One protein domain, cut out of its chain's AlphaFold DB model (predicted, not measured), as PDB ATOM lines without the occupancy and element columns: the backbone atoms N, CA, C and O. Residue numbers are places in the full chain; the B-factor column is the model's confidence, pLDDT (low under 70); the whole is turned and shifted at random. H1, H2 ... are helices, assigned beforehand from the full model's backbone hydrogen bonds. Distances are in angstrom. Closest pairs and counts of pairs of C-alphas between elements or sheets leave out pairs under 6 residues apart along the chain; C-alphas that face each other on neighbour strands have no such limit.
ATOM      1  N   ALA A 359     194.613 225.948 197.130       69.81
ATOM      2  CA  ALA A 359     194.927 226.702 198.333       69.81
ATOM      3  C   ALA A 359     195.882 226.003 199.326       69.81
ATOM      4  O   ALA A 359     196.858 226.617 199.756       69.81
ATOM      5  N   MET A 360     195.668 224.726 199.675       76.38
ATOM      6  CA  MET A 360     196.514 224.059 200.684       76.38
ATOM      7  C   MET A 360     197.942 223.849 200.181       76.38
ATOM      8  O   MET A 360     198.901 224.010 200.931       76.38
ATOM      9  N   GLN A 361     198.096 223.535 198.894       75.12
ATOM     10  CA  GLN A 361     199.415 223.392 198.277       75.12
ATOM     11  C   GLN A 361     200.222 224.690 198.390       75.12
ATOM     12  O   GLN A 361     201.420 224.641 198.666       75.12
ATOM     13  N   ASN A 362     199.565 225.847 198.263       82.88
ATOM     14  CA  ASN A 362     200.213 227.145 198.433       82.88
ATOM     15  C   ASN A 362     200.643 227.388 199.887       82.88
ATOM     16  O   ASN A 362     201.770 227.830 200.109       82.88
ATOM     17  N   ILE A 363     199.796 227.051 200.871       84.69
ATOM     18  CA  ILE A 363     200.148 227.165 202.299       84.69
ATOM     19  C   ILE A 363     201.332 226.246 202.616       84.69
ATOM     20  O   ILE A 363     202.325 226.686 203.193       84.69
ATOM     21  N   MET A 364     201.262 224.981 202.193       81.69
ATOM     22  CA  MET A 364     202.324 223.996 202.408       81.69
ATOM     23  C   MET A 364     203.638 224.432 201.772       81.69
ATOM     24  O   MET A 364     204.680 224.343 202.414       81.69
ATOM     25  N   LYS A 365     203.601 224.934 200.533       82.06
ATOM     26  CA  LYS A 365     204.785 225.462 199.855       82.06
ATOM     27  C   LYS A 365     205.411 226.599 200.661       82.06
ATOM     28  O   LYS A 365     206.612 226.568 200.915       82.06
ATOM     29  N   ALA A 366     204.603 227.552 201.117       87.31
ATOM     30  CA  ALA A 366     205.084 228.672 201.914       87.31
ATOM     31  C   ALA A 366     205.699 228.203 203.250       87.31
ATOM     32  O   ALA A 366     206.789 228.645 203.620       87.31
ATOM     33  N   TRP A 367     205.061 227.258 203.949       89.81
ATOM     34  CA  TRP A 367     205.599 226.671 205.181       89.81
ATOM     35  C   TRP A 367     206.893 225.884 204.958       89.81
ATOM     36  O   TRP A 367     207.808 225.996 205.769       89.81
ATOM     37  N   LEU A 368     207.005 225.123 203.866       83.81
ATOM     38  CA  LEU A 368     208.228 224.389 203.523       83.81
ATOM     39  C   LEU A 368     209.382 225.342 203.197       83.81
ATOM     40  O   LEU A 368     210.500 225.137 203.671       83.81
ATOM     41  N   GLU A 369     209.116 226.414 202.450       84.94
ATOM     42  CA  GLU A 369     210.104 227.464 202.181       84.94
ATOM     43  C   GLU A 369     210.558 228.156 203.474       84.94
ATOM     44  O   GLU A 369     211.752 228.403 203.662       84.94
ATOM     45  N   TRP A 370     209.626 228.446 204.385       91.62
ATOM     46  CA  TRP A 370     209.937 229.002 205.703       91.62
ATOM     47  C   TRP A 370     210.778 228.032 206.551       91.62
ATOM     48  O   TRP A 370     211.814 228.422 207.096       91.62
ATOM     49  N   ALA A 371     210.387 226.756 206.608       84.38
ATOM     50  CA  ALA A 371     211.065 225.722 207.384       84.38
ATOM     51  C   ALA A 371     212.489 225.462 206.870       84.38
ATOM     52  O   ALA A 371     213.416 225.312 207.668       84.38
ATOM     53  N   SER A 372     212.672 225.462 205.546       80.81
ATOM     54  CA  SER A 372     213.978 225.326 204.896       80.81
ATOM     55  C   SER A 372     214.896 226.507 205.224       80.81
ATOM     56  O   SER A 372     216.021 226.291 205.672       80.81
ATOM     57  N   LYS A 373     214.407 227.754 205.117       87.31
ATOM     58  CA  LYS A 373     215.184 228.964 205.462       87.31
ATOM     59  C   LYS A 373     215.669 228.978 206.912       87.31
ATOM     60  O   LYS A 373     216.700 229.582 207.199       87.31
ATOM     61  N   ARG A 374     214.930 228.339 207.821       83.06
ATOM     62  CA  ARG A 374     215.256 228.268 209.252       83.06
ATOM     63  C   ARG A 374     215.964 226.984 209.672       83.06
ATOM     64  O   ARG A 374     216.268 226.839 210.851       83.06
ATOM     65  N   ASP A 375     216.246 226.071 208.747       83.12
ATOM     66  CA  ASP A 375     216.857 224.771 209.055       83.12
ATOM     67  C   ASP A 375     216.065 223.985 210.123       83.12
ATOM     68  O   ASP A 375     216.625 223.302 210.985       83.12
ATOM     69  N   LEU A 376     214.731 224.113 210.084       81.81
ATOM     70  CA  LEU A 376     213.818 223.570 211.090       81.81
ATOM     71  C   LEU A 376     214.024 222.066 211.355       81.81
ATOM     72  O   LEU A 376     214.035 221.690 212.529       81.81
ATOM     73  N   PRO A 377     214.252 221.196 210.344       78.44
ATOM     74  CA  PRO A 377     214.517 219.782 210.596       78.44
ATOM     75  C   PRO A 377     215.716 219.549 211.521       78.44
ATOM     76  O   PRO A 377     215.629 218.724 212.430       78.44
ATOM     77  N   LYS A 378     216.810 220.310 211.359       75.06
ATOM     78  CA  LYS A 378     217.979 220.190 212.243       75.06
ATOM     79  C   LYS A 378     217.671 220.674 213.656       75.06
ATOM     80  O   LYS A 378     218.135 220.064 214.617       75.06
ATOM     81  N   GLN A 379     216.864 221.728 213.797       77.81
ATOM     82  CA  GLN A 379     216.437 222.221 215.109       77.81
ATOM     83  C   GLN A 379     215.563 221.200 215.844       77.81
ATOM     84  O   GLN A 379     215.829 220.899 217.007       77.81
ATOM     85  N   ILE A 380     214.574 220.619 215.156       74.88
ATOM     86  CA  ILE A 380     213.706 219.570 215.707       74.88
ATOM     87  C   ILE A 380     214.545 218.347 216.085       74.88
ATOM     88  O   ILE A 380     214.418 217.846 217.200       74.88
ATOM     89  N   PHE A 381     215.447 217.899 215.207       68.62
ATOM     90  CA  PHE A 381     216.333 216.771 215.489       68.62
ATOM     91  C   PHE A 381     217.204 217.021 216.726       68.62
ATOM     92  O   PHE A 381     217.279 216.168 217.609       68.62
ATOM     93  N   ALA A 382     217.816 218.202 216.839       70.69
ATOM     94  CA  ALA A 382     218.598 218.579 218.012       70.69
ATOM     95  C   ALA A 382     217.734 218.649 219.284       70.69
ATOM     96  O   ALA A 382     218.178 218.243 220.357       70.69
ATOM     97  N   HIS A 383     216.496 219.138 219.181       79.12
ATOM     98  CA  HIS A 383     215.556 219.229 220.301       79.12
ATOM     99  C   HIS A 383     215.133 217.853 220.819       79.12
ATOM    100  O   HIS A 383     215.195 217.611 222.026       79.12
ATOM    101  N   LEU A 384     214.778 216.943 219.907       67.69
ATOM    102  CA  LEU A 384     214.423 215.556 220.211       67.69
ATOM    103  C   LEU A 384     215.619 214.777 220.769       67.69
ATOM    104  O   LEU A 384     215.489 214.106 221.789       67.69
ATOM    105  N   SER A 385     216.802 214.935 220.166       67.00
ATOM    106  CA  SER A 385     218.039 214.284 220.628       67.00
ATOM    107  C   SER A 385     218.408 214.682 222.059       67.00
ATOM    108  O   SER A 385     218.965 213.887 222.808       67.00
ATOM    109  N   LEU A 386     218.075 215.914 222.454       73.94
ATOM    110  CA  LEU A 386     218.304 216.436 223.800       73.94
ATOM    111  C   LEU A 386     217.136 216.172 224.765       73.94
ATOM    112  O   LEU A 386     217.218 216.597 225.915       73.94
ATOM    113  N   SER A 387     216.068 215.492 224.321       75.06
ATOM    114  CA  SER A 387     214.875 215.169 225.125       75.06
ATOM    115  C   SER A 387     214.314 216.376 225.886       75.06
ATOM    116  O   SER A 387     213.949 216.287 227.060       75.06
ATOM    117  N   LYS A 388     214.297 217.544 225.236       69.31
ATOM    118  CA  LYS A 388     213.825 218.778 225.867       69.31
ATOM    119  C   LYS A 388     212.308 218.702 226.117       69.31
ATOM    120  O   LYS A 388     211.581 218.278 225.220       69.31
ATOM    121  N   PRO A 389     211.823 219.141 227.294       71.38
ATOM    122  CA  PRO A 389     210.410 219.031 227.666       71.38
ATOM    123  C   PRO A 389     209.502 220.052 226.959       71.38
ATOM    124  O   PRO A 389     208.290 219.863 226.916       71.38
ATOM    125  N   ASP A 390     210.073 221.134 226.426       81.62
ATOM    126  CA  ASP A 390     209.320 222.202 225.766       81.62
ATOM    127  C   ASP A 390     208.940 221.836 224.321       81.62
ATOM    128  O   ASP A 390     209.493 220.908 223.731       81.62
ATOM    129  N   HIS A 391     208.010 222.578 223.714       79.00
ATOM    130  CA  HIS A 391     207.620 222.358 222.317       79.00
ATOM    131  C   HIS A 391     208.798 222.657 221.357       79.00
ATOM    132  O   HIS A 391     209.464 223.680 221.534       79.00
ATOM    133  N   PRO A 392     209.057 221.829 220.319       80.62
ATOM    134  CA  PRO A 392     210.211 221.997 219.422       80.62
ATOM    135  C   PRO A 392     210.133 223.238 218.516       80.62
ATOM    136  O   PRO A 392     211.124 223.616 217.900       80.62
ATOM    137  N   ILE A 393     208.957 223.865 218.432       83.94
ATOM    138  CA  ILE A 393     208.697 225.113 217.698       83.94
ATOM    139  C   ILE A 393     208.219 226.159 218.703       83.94
ATOM    140  O   ILE A 393     207.221 225.916 219.391       83.94
ATOM    141  N   CYS A 394     208.898 227.303 218.790       86.06
ATOM    142  CA  CYS A 394     208.545 228.346 219.752       86.06
ATOM    143  C   CYS A 394     207.234 229.063 219.378       86.06
ATOM    144  O   CYS A 394     206.746 228.956 218.253       86.06
ATOM    145  N   LEU A 395     206.641 229.800 220.323       86.06
ATOM    146  CA  LEU A 395     205.369 230.494 220.090       86.06
ATOM    147  C   LEU A 395     205.463 231.528 218.956       86.06
ATOM    148  O   LEU A 395     204.533 231.634 218.162       86.06
ATOM    149  N   ASP A 396     206.576 232.256 218.855       89.56
ATOM    150  CA  ASP A 396     206.773 233.263 217.805       89.56
ATOM    151  C   ASP A 396     206.787 232.628 216.410       89.56
ATOM    152  O   ASP A 396     206.142 233.132 215.491       89.56
ATOM    153  N   ASP A 397     207.436 231.472 216.279       89.88
ATOM    154  CA  ASP A 397     207.461 230.693 215.042       89.88
ATOM    155  C   ASP A 397     206.068 230.154 214.687       89.88
ATOM    156  O   ASP A 397     205.650 230.203 213.532       89.88
ATOM    157  N   GLN A 398     205.302 229.691 215.681       88.50
ATOM    158  CA  GLN A 398     203.915 229.264 215.469       88.50
ATOM    159  C   GLN A 398     203.034 230.422 214.974       88.50
ATOM    160  O   GLN A 398     202.199 230.234 214.090       88.50
ATOM    161  N   LEU A 399     203.206 231.625 215.530       90.31
ATOM    162  CA  LEU A 399     202.479 232.820 215.093       90.31
ATOM    163  C   LEU A 399     202.883 233.245 213.677       90.31
ATOM    164  O   LEU A 399     202.018 233.633 212.893       90.31
ATOM    165  N   GLU A 400     204.165 233.142 213.328       92.62
ATOM    166  CA  GLU A 400     204.661 233.434 211.981       92.62
ATOM    167  C   GLU A 400     204.095 232.461 210.937       92.62
ATOM    168  O   GLU A 400     203.622 232.896 209.889       92.62
ATOM    169  N   LEU A 401     204.048 231.160 211.244       91.44
ATOM    170  CA  LEU A 401     203.420 230.155 210.379       91.44
ATOM    171  C   LEU A 401     201.936 230.452 210.133       91.44
ATOM    172  O   LEU A 401     201.450 230.296 209.012       91.44
ATOM    173  N   ILE A 402     201.218 230.907 211.163       92.31
ATOM    174  CA  ILE A 402     199.808 231.290 211.034       92.31
ATOM    175  C   ILE A 402     199.660 232.553 210.186       92.31
ATOM    176  O   ILE A 402     198.772 232.590 209.340       92.31
ATOM    177  N   ARG A 403     200.530 233.558 210.358       94.19
ATOM    178  CA  ARG A 403     200.549 234.743 209.481       94.19
ATOM    179  C   ARG A 403     200.737 234.348 208.029       94.19
ATOM    180  O   ARG A 403     199.951 234.768 207.195       94.19
ATOM    181  N   LEU A 404     201.700 233.473 207.753       94.19
ATOM    182  CA  LEU A 404     201.974 233.023 206.395       94.19
ATOM    183  C   LEU A 404     200.772 232.303 205.774       94.19
ATOM    184  O   LEU A 404     200.447 232.535 204.615       94.19
ATOM    185  N   ALA A 405     200.081 231.461 206.548       91.31
ATOM    186  CA  ALA A 405     198.855 230.816 206.088       91.31
ATOM    187  C   ALA A 405     197.740 231.838 205.816       91.31
ATOM    188  O   ALA A 405     197.064 231.741 204.794       91.31
ATOM    189  N   CYS A 406     197.572 232.833 206.692       93.38
ATOM    190  CA  CYS A 406     196.611 233.911 206.492       93.38
ATOM    191  C   CYS A 406     196.926 234.745 205.242       93.38
ATOM    192  O   CYS A 406     196.021 234.991 204.454       93.38
ATOM    193  N   ASP A 407     198.193 235.099 205.013       93.44
ATOM    194  CA  ASP A 407     198.633 235.873 203.847       93.44
ATOM    195  C   ASP A 407     198.388 235.111 202.536       93.44
ATOM    196  O   ASP A 407     197.907 235.678 201.557       93.44
ATOM    197  N   VAL A 408     198.679 233.804 202.516       91.88
ATOM    198  CA  VAL A 408     198.443 232.940 201.347       91.88
ATOM    199  C   VAL A 408     196.953 232.823 201.020       91.88
ATOM    200  O   VAL A 408     196.587 232.706 199.849       91.88
ATOM    201  N   MET A 409     196.102 232.840 202.046       89.62
ATOM    202  CA  MET A 409     194.662 232.625 201.922       89.62
ATOM    203  C   MET A 409     193.827 233.906 201.894       89.62
ATOM    204  O   MET A 409     192.603 233.813 201.801       89.62
ATOM    205  N   ASP A 410     194.465 235.075 201.989       90.88
ATOM    206  CA  ASP A 410     193.806 236.373 202.182       90.88
ATOM    207  C   ASP A 410     192.835 236.362 203.384       90.88
ATOM    208  O   ASP A 410     191.717 236.879 203.351       90.88
ATOM    209  N   TRP A 411     193.240 235.692 204.469       93.06
ATOM    210  CA  TRP A 411     192.495 235.681 205.726       93.06
ATOM    211  C   TRP A 411     192.953 236.816 206.636       93.06
ATOM    212  O   TRP A 411     194.144 237.046 206.827       93.06
ATOM    213  N   ASP A 412     191.997 237.465 207.298       94.50
ATOM    214  CA  ASP A 412     192.303 238.463 208.319       94.50
ATOM    215  C   ASP A 412     192.950 237.814 209.557       94.50
ATOM    216  O   ASP A 412     192.309 237.073 210.310       94.50
ATOM    217  N   TYR A 413     194.234 238.095 209.770       93.44
ATOM    218  CA  TYR A 413     195.030 237.488 210.834       93.44
ATOM    219  C   TYR A 413     194.465 237.754 212.237       93.44
ATOM    220  O   TYR A 413     194.420 236.838 213.066       93.44
ATOM    221  N   ASP A 414     194.002 238.977 212.509       91.88
ATOM    222  CA  ASP A 414     193.553 239.370 213.847       91.88
ATOM    223  C   ASP A 414     192.258 238.642 214.236       91.88
ATOM    224  O   ASP A 414     192.184 238.040 215.311       91.88
ATOM    225  N   SER A 415     191.260 238.581 213.345       91.44
ATOM    226  CA  SER A 415     190.024 237.830 213.618       91.44
ATOM    227  C   SER A 415     190.250 236.325 213.749       91.44
ATOM    228  O   SER A 415     189.564 235.662 214.535       91.44
ATOM    229  N   ARG A 416     191.196 235.756 212.989       90.44
ATOM    230  CA  ARG A 416     191.499 234.317 213.020       90.44
ATOM    231  C   ARG A 416     192.252 233.919 214.283       90.44
ATOM    232  O   ARG A 416     191.998 232.845 214.825       90.44
ATOM    233  N   THR A 417     193.145 234.773 214.775       88.62
ATOM    234  CA  THR A 417     193.953 234.480 215.966       88.62
ATOM    235  C   THR A 417     193.298 234.860 217.288       88.62
ATOM    236  O   THR A 417     193.791 234.450 218.344       88.62
ATOM    237  N   GLN A 418     192.168 235.568 217.249       88.06
ATOM    238  CA  GLN A 418     191.392 235.901 218.435       88.06
ATOM    239  C   GLN A 418     190.893 234.642 219.166       88.06
ATOM    240  O   GLN A 418     190.286 233.745 218.576       88.06
ATOM    241  N   ALA A 419     191.114 234.607 220.479       86.50
ATOM    242  CA  ALA A 419     190.539 233.628 221.395       86.50
ATOM    243  C   ALA A 419     189.522 234.333 222.307       86.50
ATOM    244  O   ALA A 419     189.776 235.446 222.774       86.50
ATOM    245  N   ALA A 420     188.360 233.715 222.526       82.62
ATOM    246  CA  ALA A 420     187.341 234.261 223.422       82.62
ATOM    247  C   ALA A 420     187.736 234.048 224.894       82.62
ATOM    248  O   ALA A 420     188.472 233.119 225.229       82.62
ATOM    249  N   GLU A 421     187.243 234.903 225.789       79.25
ATOM    250  CA  GLU A 421     187.514 234.778 227.223       79.25
ATOM    251  C   GLU A 421     187.021 233.419 227.755       79.25
ATOM    252  O   GLU A 421     185.886 233.020 227.510       79.25
ATOM    253  N   GLY A 422     187.896 232.680 228.447       77.94
ATOM    254  CA  GLY A 422     187.598 231.329 228.941       77.94
ATOM    255  C   GLY A 422     187.673 230.211 227.889       77.94
ATOM    256  O   GLY A 422     187.482 229.050 228.240       77.94
ATOM    257  N   GLN A 423     187.996 230.532 226.632       81.12
ATOM    258  CA  GLN A 423     188.136 229.578 225.532       81.12
ATOM    259  C   GLN A 423     189.589 229.591 225.012       81.12
ATOM    260  O   GLN A 423     189.960 230.507 224.278       81.12
ATOM    261  N   PRO A 424     190.441 228.610 225.380       80.88
ATOM    262  CA  PRO A 424     191.864 228.618 225.020       80.88
ATOM    263  C   PRO A 424     192.135 228.374 223.526       80.88
ATOM    264  O   PRO A 424     193.257 228.593 223.068       80.88
ATOM    265  N   PHE A 425     191.142 227.917 222.759       86.81
ATOM    266  CA  PHE A 425     191.308 227.579 221.346       86.81
ATOM    267  C   PHE A 425     190.994 228.755 220.408       86.81
ATOM    268  O   PHE A 425     190.030 229.501 220.597       86.81
ATOM    269  N   ARG A 426     191.769 228.874 219.322       90.44
ATOM    270  CA  ARG A 426     191.536 229.829 218.221       90.44
ATOM    271  C   ARG A 426     190.463 229.294 217.270       90.44
ATOM    272  O   ARG A 426     190.752 228.892 216.145       90.44
ATOM    273  N   LEU A 427     189.217 229.250 217.742       92.50
ATOM    274  CA  LEU A 427     188.106 228.595 217.034       92.50
ATOM    275  C   LEU A 427     187.827 229.187 215.644       92.50
ATOM    276  O   LEU A 427     187.392 228.462 214.757       92.50
ATOM    277  N   ASN A 428     188.103 230.476 215.424       92.69
ATOM    278  CA  ASN A 428     187.928 231.109 214.114       92.69
ATOM    279  C   ASN A 428     188.958 230.612 213.088       92.69
ATOM    280  O   ASN A 428     188.613 230.403 211.927       92.69
ATOM    281  N   LEU A 429     190.208 230.400 213.513       92.62
ATOM    282  CA  LEU A 429     191.232 229.761 212.686       92.62
ATOM    283  C   LEU A 429     190.882 228.294 212.423       92.62
ATOM    284  O   LEU A 429     190.990 227.835 211.291       92.62
ATOM    285  N   MET A 430     190.412 227.580 213.451       92.25
ATOM    286  CA  MET A 430     189.991 226.183 213.323       92.25
ATOM    287  C   MET A 430     188.831 226.022 212.332       92.25
ATOM    288  O   MET A 430     188.890 225.146 211.478       92.25
ATOM    289  N   GLN A 431     187.825 226.903 212.386       93.00
ATOM    290  CA  GLN A 431     186.721 226.925 211.420       93.00
ATOM    291  C   GLN A 431     187.217 227.185 209.997       93.00
ATOM    292  O   GLN A 431     186.808 226.485 209.082       93.00
ATOM    293  N   ALA A 432     188.127 228.145 209.808       90.94
ATOM    294  CA  ALA A 432     188.654 228.458 208.481       90.94
ATOM    295  C   ALA A 432     189.379 227.263 207.842       90.94
ATOM    296  O   ALA A 432     189.227 227.025 206.647       90.94
ATOM    297  N   PHE A 433     190.126 226.490 208.637       89.25
ATOM    298  CA  PHE A 433     190.727 225.245 208.164       89.25
ATOM    299  C   PHE A 433     189.682 224.156 207.910       89.25
ATOM    300  O   PHE A 433     189.736 223.523 206.861       89.25
ATOM    301  N   ALA A 434     188.713 223.968 208.806       88.56
ATOM    302  CA  ALA A 434     187.651 222.984 208.607       88.56
ATOM    303  C   ALA A 434     186.853 223.250 207.316       88.56
ATOM    304  O   ALA A 434     186.596 222.331 206.544       88.56
ATOM    305  N   ASP A 435     186.542 224.516 207.034       87.94
ATOM    306  CA  ASP A 435     185.868 224.930 205.803       87.94
ATOM    307  C   ASP A 435     186.763 224.715 204.571       87.94
ATOM    308  O   ASP A 435     186.286 224.271 203.527       87.94
ATOM    309  N   LEU A 436     188.068 224.997 204.690       85.81
ATOM    310  CA  LEU A 436     189.041 224.796 203.612       85.81
ATOM    311  C   LEU A 436     189.191 223.317 203.224       85.81
ATOM    312  O   LEU A 436     189.411 223.018 202.049       85.81
ATOM    313  N   PHE A 437     189.094 222.410 204.197       78.25
ATOM    314  CA  PHE A 437     189.256 220.969 203.997       78.25
ATOM    315  C   PHE A 437     187.943 220.221 203.744       78.25
ATOM    316  O   PHE A 437     187.988 219.008 203.556       78.25
ATOM    317  N   ASP A 438     186.803 220.924 203.730       80.44
ATOM    318  CA  ASP A 438     185.463 220.325 203.819       80.44
ATOM    319  C   ASP A 438     185.413 219.221 204.889       80.44
ATOM    320  O   ASP A 438     184.999 218.087 204.645       80.44
ATOM    321  N   ASP A 439     185.921 219.561 206.077       84.44
ATOM    322  CA  ASP A 439     186.076 218.625 207.181       84.44
ATOM    323  C   ASP A 439     184.705 218.036 207.572       84.44
ATOM    324  O   ASP A 439     183.743 218.799 207.771       84.44
ATOM    325  N   PRO A 440     184.581 216.698 207.699       83.56
ATOM    326  CA  PRO A 440     183.346 216.051 208.136       83.56
ATOM    327  C   PRO A 440     182.804 216.590 209.466       83.56
ATOM    328  O   PRO A 440     181.590 216.599 209.661       83.56
ATOM    329  N   ASP A 441     183.683 217.090 210.341       86.19
ATOM    330  CA  ASP A 441     183.358 217.662 211.648       86.19
ATOM    331  C   ASP A 441     183.504 219.197 211.684       86.19
ATOM    332  O   ASP A 441     183.844 219.811 212.700       86.19
ATOM    333  N   LYS A 442     183.196 219.881 210.574       88.81
ATOM    334  CA  LYS A 442     183.221 221.359 210.493       88.81
ATOM    335  C   LYS A 442     182.299 222.094 211.469       88.81
ATOM    336  O   LYS A 442     182.405 223.312 211.602       88.81
ATOM    337  N   ASN A 443     181.408 221.383 212.160       87.25
ATOM    338  CA  ASN A 443     180.543 221.943 213.199       87.25
ATOM    339  C   ASN A 443     181.224 222.005 214.577       87.25
ATOM    340  O   ASN A 443     180.767 222.754 215.445       87.25
ATOM    341  N   LEU A 444     182.331 221.283 214.787       87.50
ATOM    342  CA  LEU A 444     183.055 221.253 216.058       87.50
ATOM    343  C   LEU A 444     183.460 222.646 216.579       87.50
ATOM    344  O   LEU A 444     183.219 222.918 217.759       87.50
ATOM    345  N   PRO A 445     184.010 223.582 215.773       90.62
ATOM    346  CA  PRO A 445     184.343 224.916 216.272       90.62
ATOM    347  C   PRO A 445     183.114 225.697 216.759       90.62
ATOM    348  O   PRO A 445     183.207 226.455 217.727       90.62
ATOM    349  N   ALA A 446     181.953 225.512 216.122       87.75
ATOM    350  CA  ALA A 446     180.705 226.126 216.563       87.75
ATOM    351  C   ALA A 446     180.221 225.526 217.892       87.75
ATOM    352  O   ALA A 446     179.861 226.282 218.796       87.75
ATOM    353  N   LEU A 447     180.298 224.200 218.044       85.62
ATOM    354  CA  LEU A 447     179.973 223.505 219.294       85.62
ATOM    355  C   LEU A 447     180.886 223.948 220.441       85.62
ATOM    356  O   LEU A 447     180.406 224.309 221.510       85.62
ATOM    357  N   LEU A 448     182.201 224.019 220.216       86.94
ATOM    358  CA  LEU A 448     183.163 224.482 221.222       86.94
ATOM    359  C   LEU A 448     182.942 225.942 221.641       86.94
ATOM    360  O   LEU A 448     183.298 226.319 222.757       86.94
ATOM    361  N   ARG A 449     182.349 226.770 220.772       86.88
ATOM    362  CA  ARG A 449     182.007 228.161 221.099       86.88
ATOM    363  C   ARG A 449     180.861 228.246 222.110       86.88
ATOM    364  O   ARG A 449     180.851 229.163 222.924       86.88
ATOM    365  N   VAL A 450     179.916 227.308 222.050       82.75
ATOM    366  CA  VAL A 450     178.765 227.223 222.967       82.75
ATOM    367  C   VAL A 450     179.100 226.389 224.213       82.75
ATOM    368  O   VAL A 450     178.601 226.674 225.298       82.75
ATOM    369  N   GLY A 451     179.994 225.408 224.066       76.38
ATOM    370  CA  GLY A 451     180.298 224.367 225.046       76.38
ATOM    371  C   GLY A 451     179.766 223.015 224.567       76.38
ATOM    372  O   GLY A 451     178.658 222.925 224.050       76.38
TER     373      GLY A 451
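Overview. This is residues 359 to 451 of the 695 residues of the protein "Hypothetical protein" of Symbiodinium sp. CCMP2592 (UniProt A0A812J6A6). Two long helices, H1 and H3, meet as a V that opens toward H2, and H2 stands off from the far end of H1 as the third side of an open, loosely joined triangle. On the other side of H3 the short H4 bridges to H5, and H5 folds back into H6 as a small helical hairpin, so that H2 and H6 lie at the two ends of the longest axis. The printed part has 93 residues with six named helices, H1 to H6 in chain order, and no named strand; its class is all helix. It is only just loose, close to compact, with a radius of gyration of the C-alphas of 15.3 A, and it spans 41 by 30 by 25 A.

Along the chain. Find C-alpha 359 at (194.927, 226.702, 198.333); from there H1 runs through residues 359 to 373, 21.6 A from first to last C-alpha. H3, residues 395 to 409, has 15 residues like H1; it begins at C-alpha 395, (205.369, 230.494, 220.090), and is 21.2 A from first to last C-alpha. Between them along the chain look for H2, residues 376 to 385, 14.0 A long. After H3 come H4, the five residues 413 to 417, and H5, residues 427 to 436, 14.0 A long. H6, residues 444 to 450, is 10.1 A long and ends at C-alpha 450, (178.765, 227.223, 222.967).

Arrangement. Start at H1 and H3, which touch at a steep tilt of 39 degrees, opposite ways; their closest C-alphas, of Ile 363 and Ala 405, are 5.4 A apart. H2 touches no helix: it is close to H1 but not clearly touching, with the C-alphas of Ala 371 and Pro 377 7.6 A apart, and it is apart from H3. With residues 402 to 406 alone, H3 only just touches H4, over 3 pairs of C-alphas within 8 A; the closest are those of Cys 406 and Tyr 413, 5.8 A apart. H4 touches H5, closest at the C-alphas of Arg 416 and Leu 429, 4.6 A apart. H3 and H5 are near each other. H5 and H6 form a helical hairpin and touch at a shallow tilt of 28 degrees, opposite ways, with the C-alphas of Leu 427 and Pro 445 closest at 5.3 A. In all six helices every O i to N i+4 pair is within hydrogen-bond range.

Size, cuts and confidence. The two C-alphas farthest apart, those of Ser 385 and Val 450, are 41.4 A apart. The printed part has no cut and no long link; the links H1 to H2 and H3 to H4 are tight. Look at residues 385 to 390 for the stretch that stands free. The mean pLDDT of the printed part is 84.8, and it is under 70 at residues 359, 381, 384 to 385 and 388.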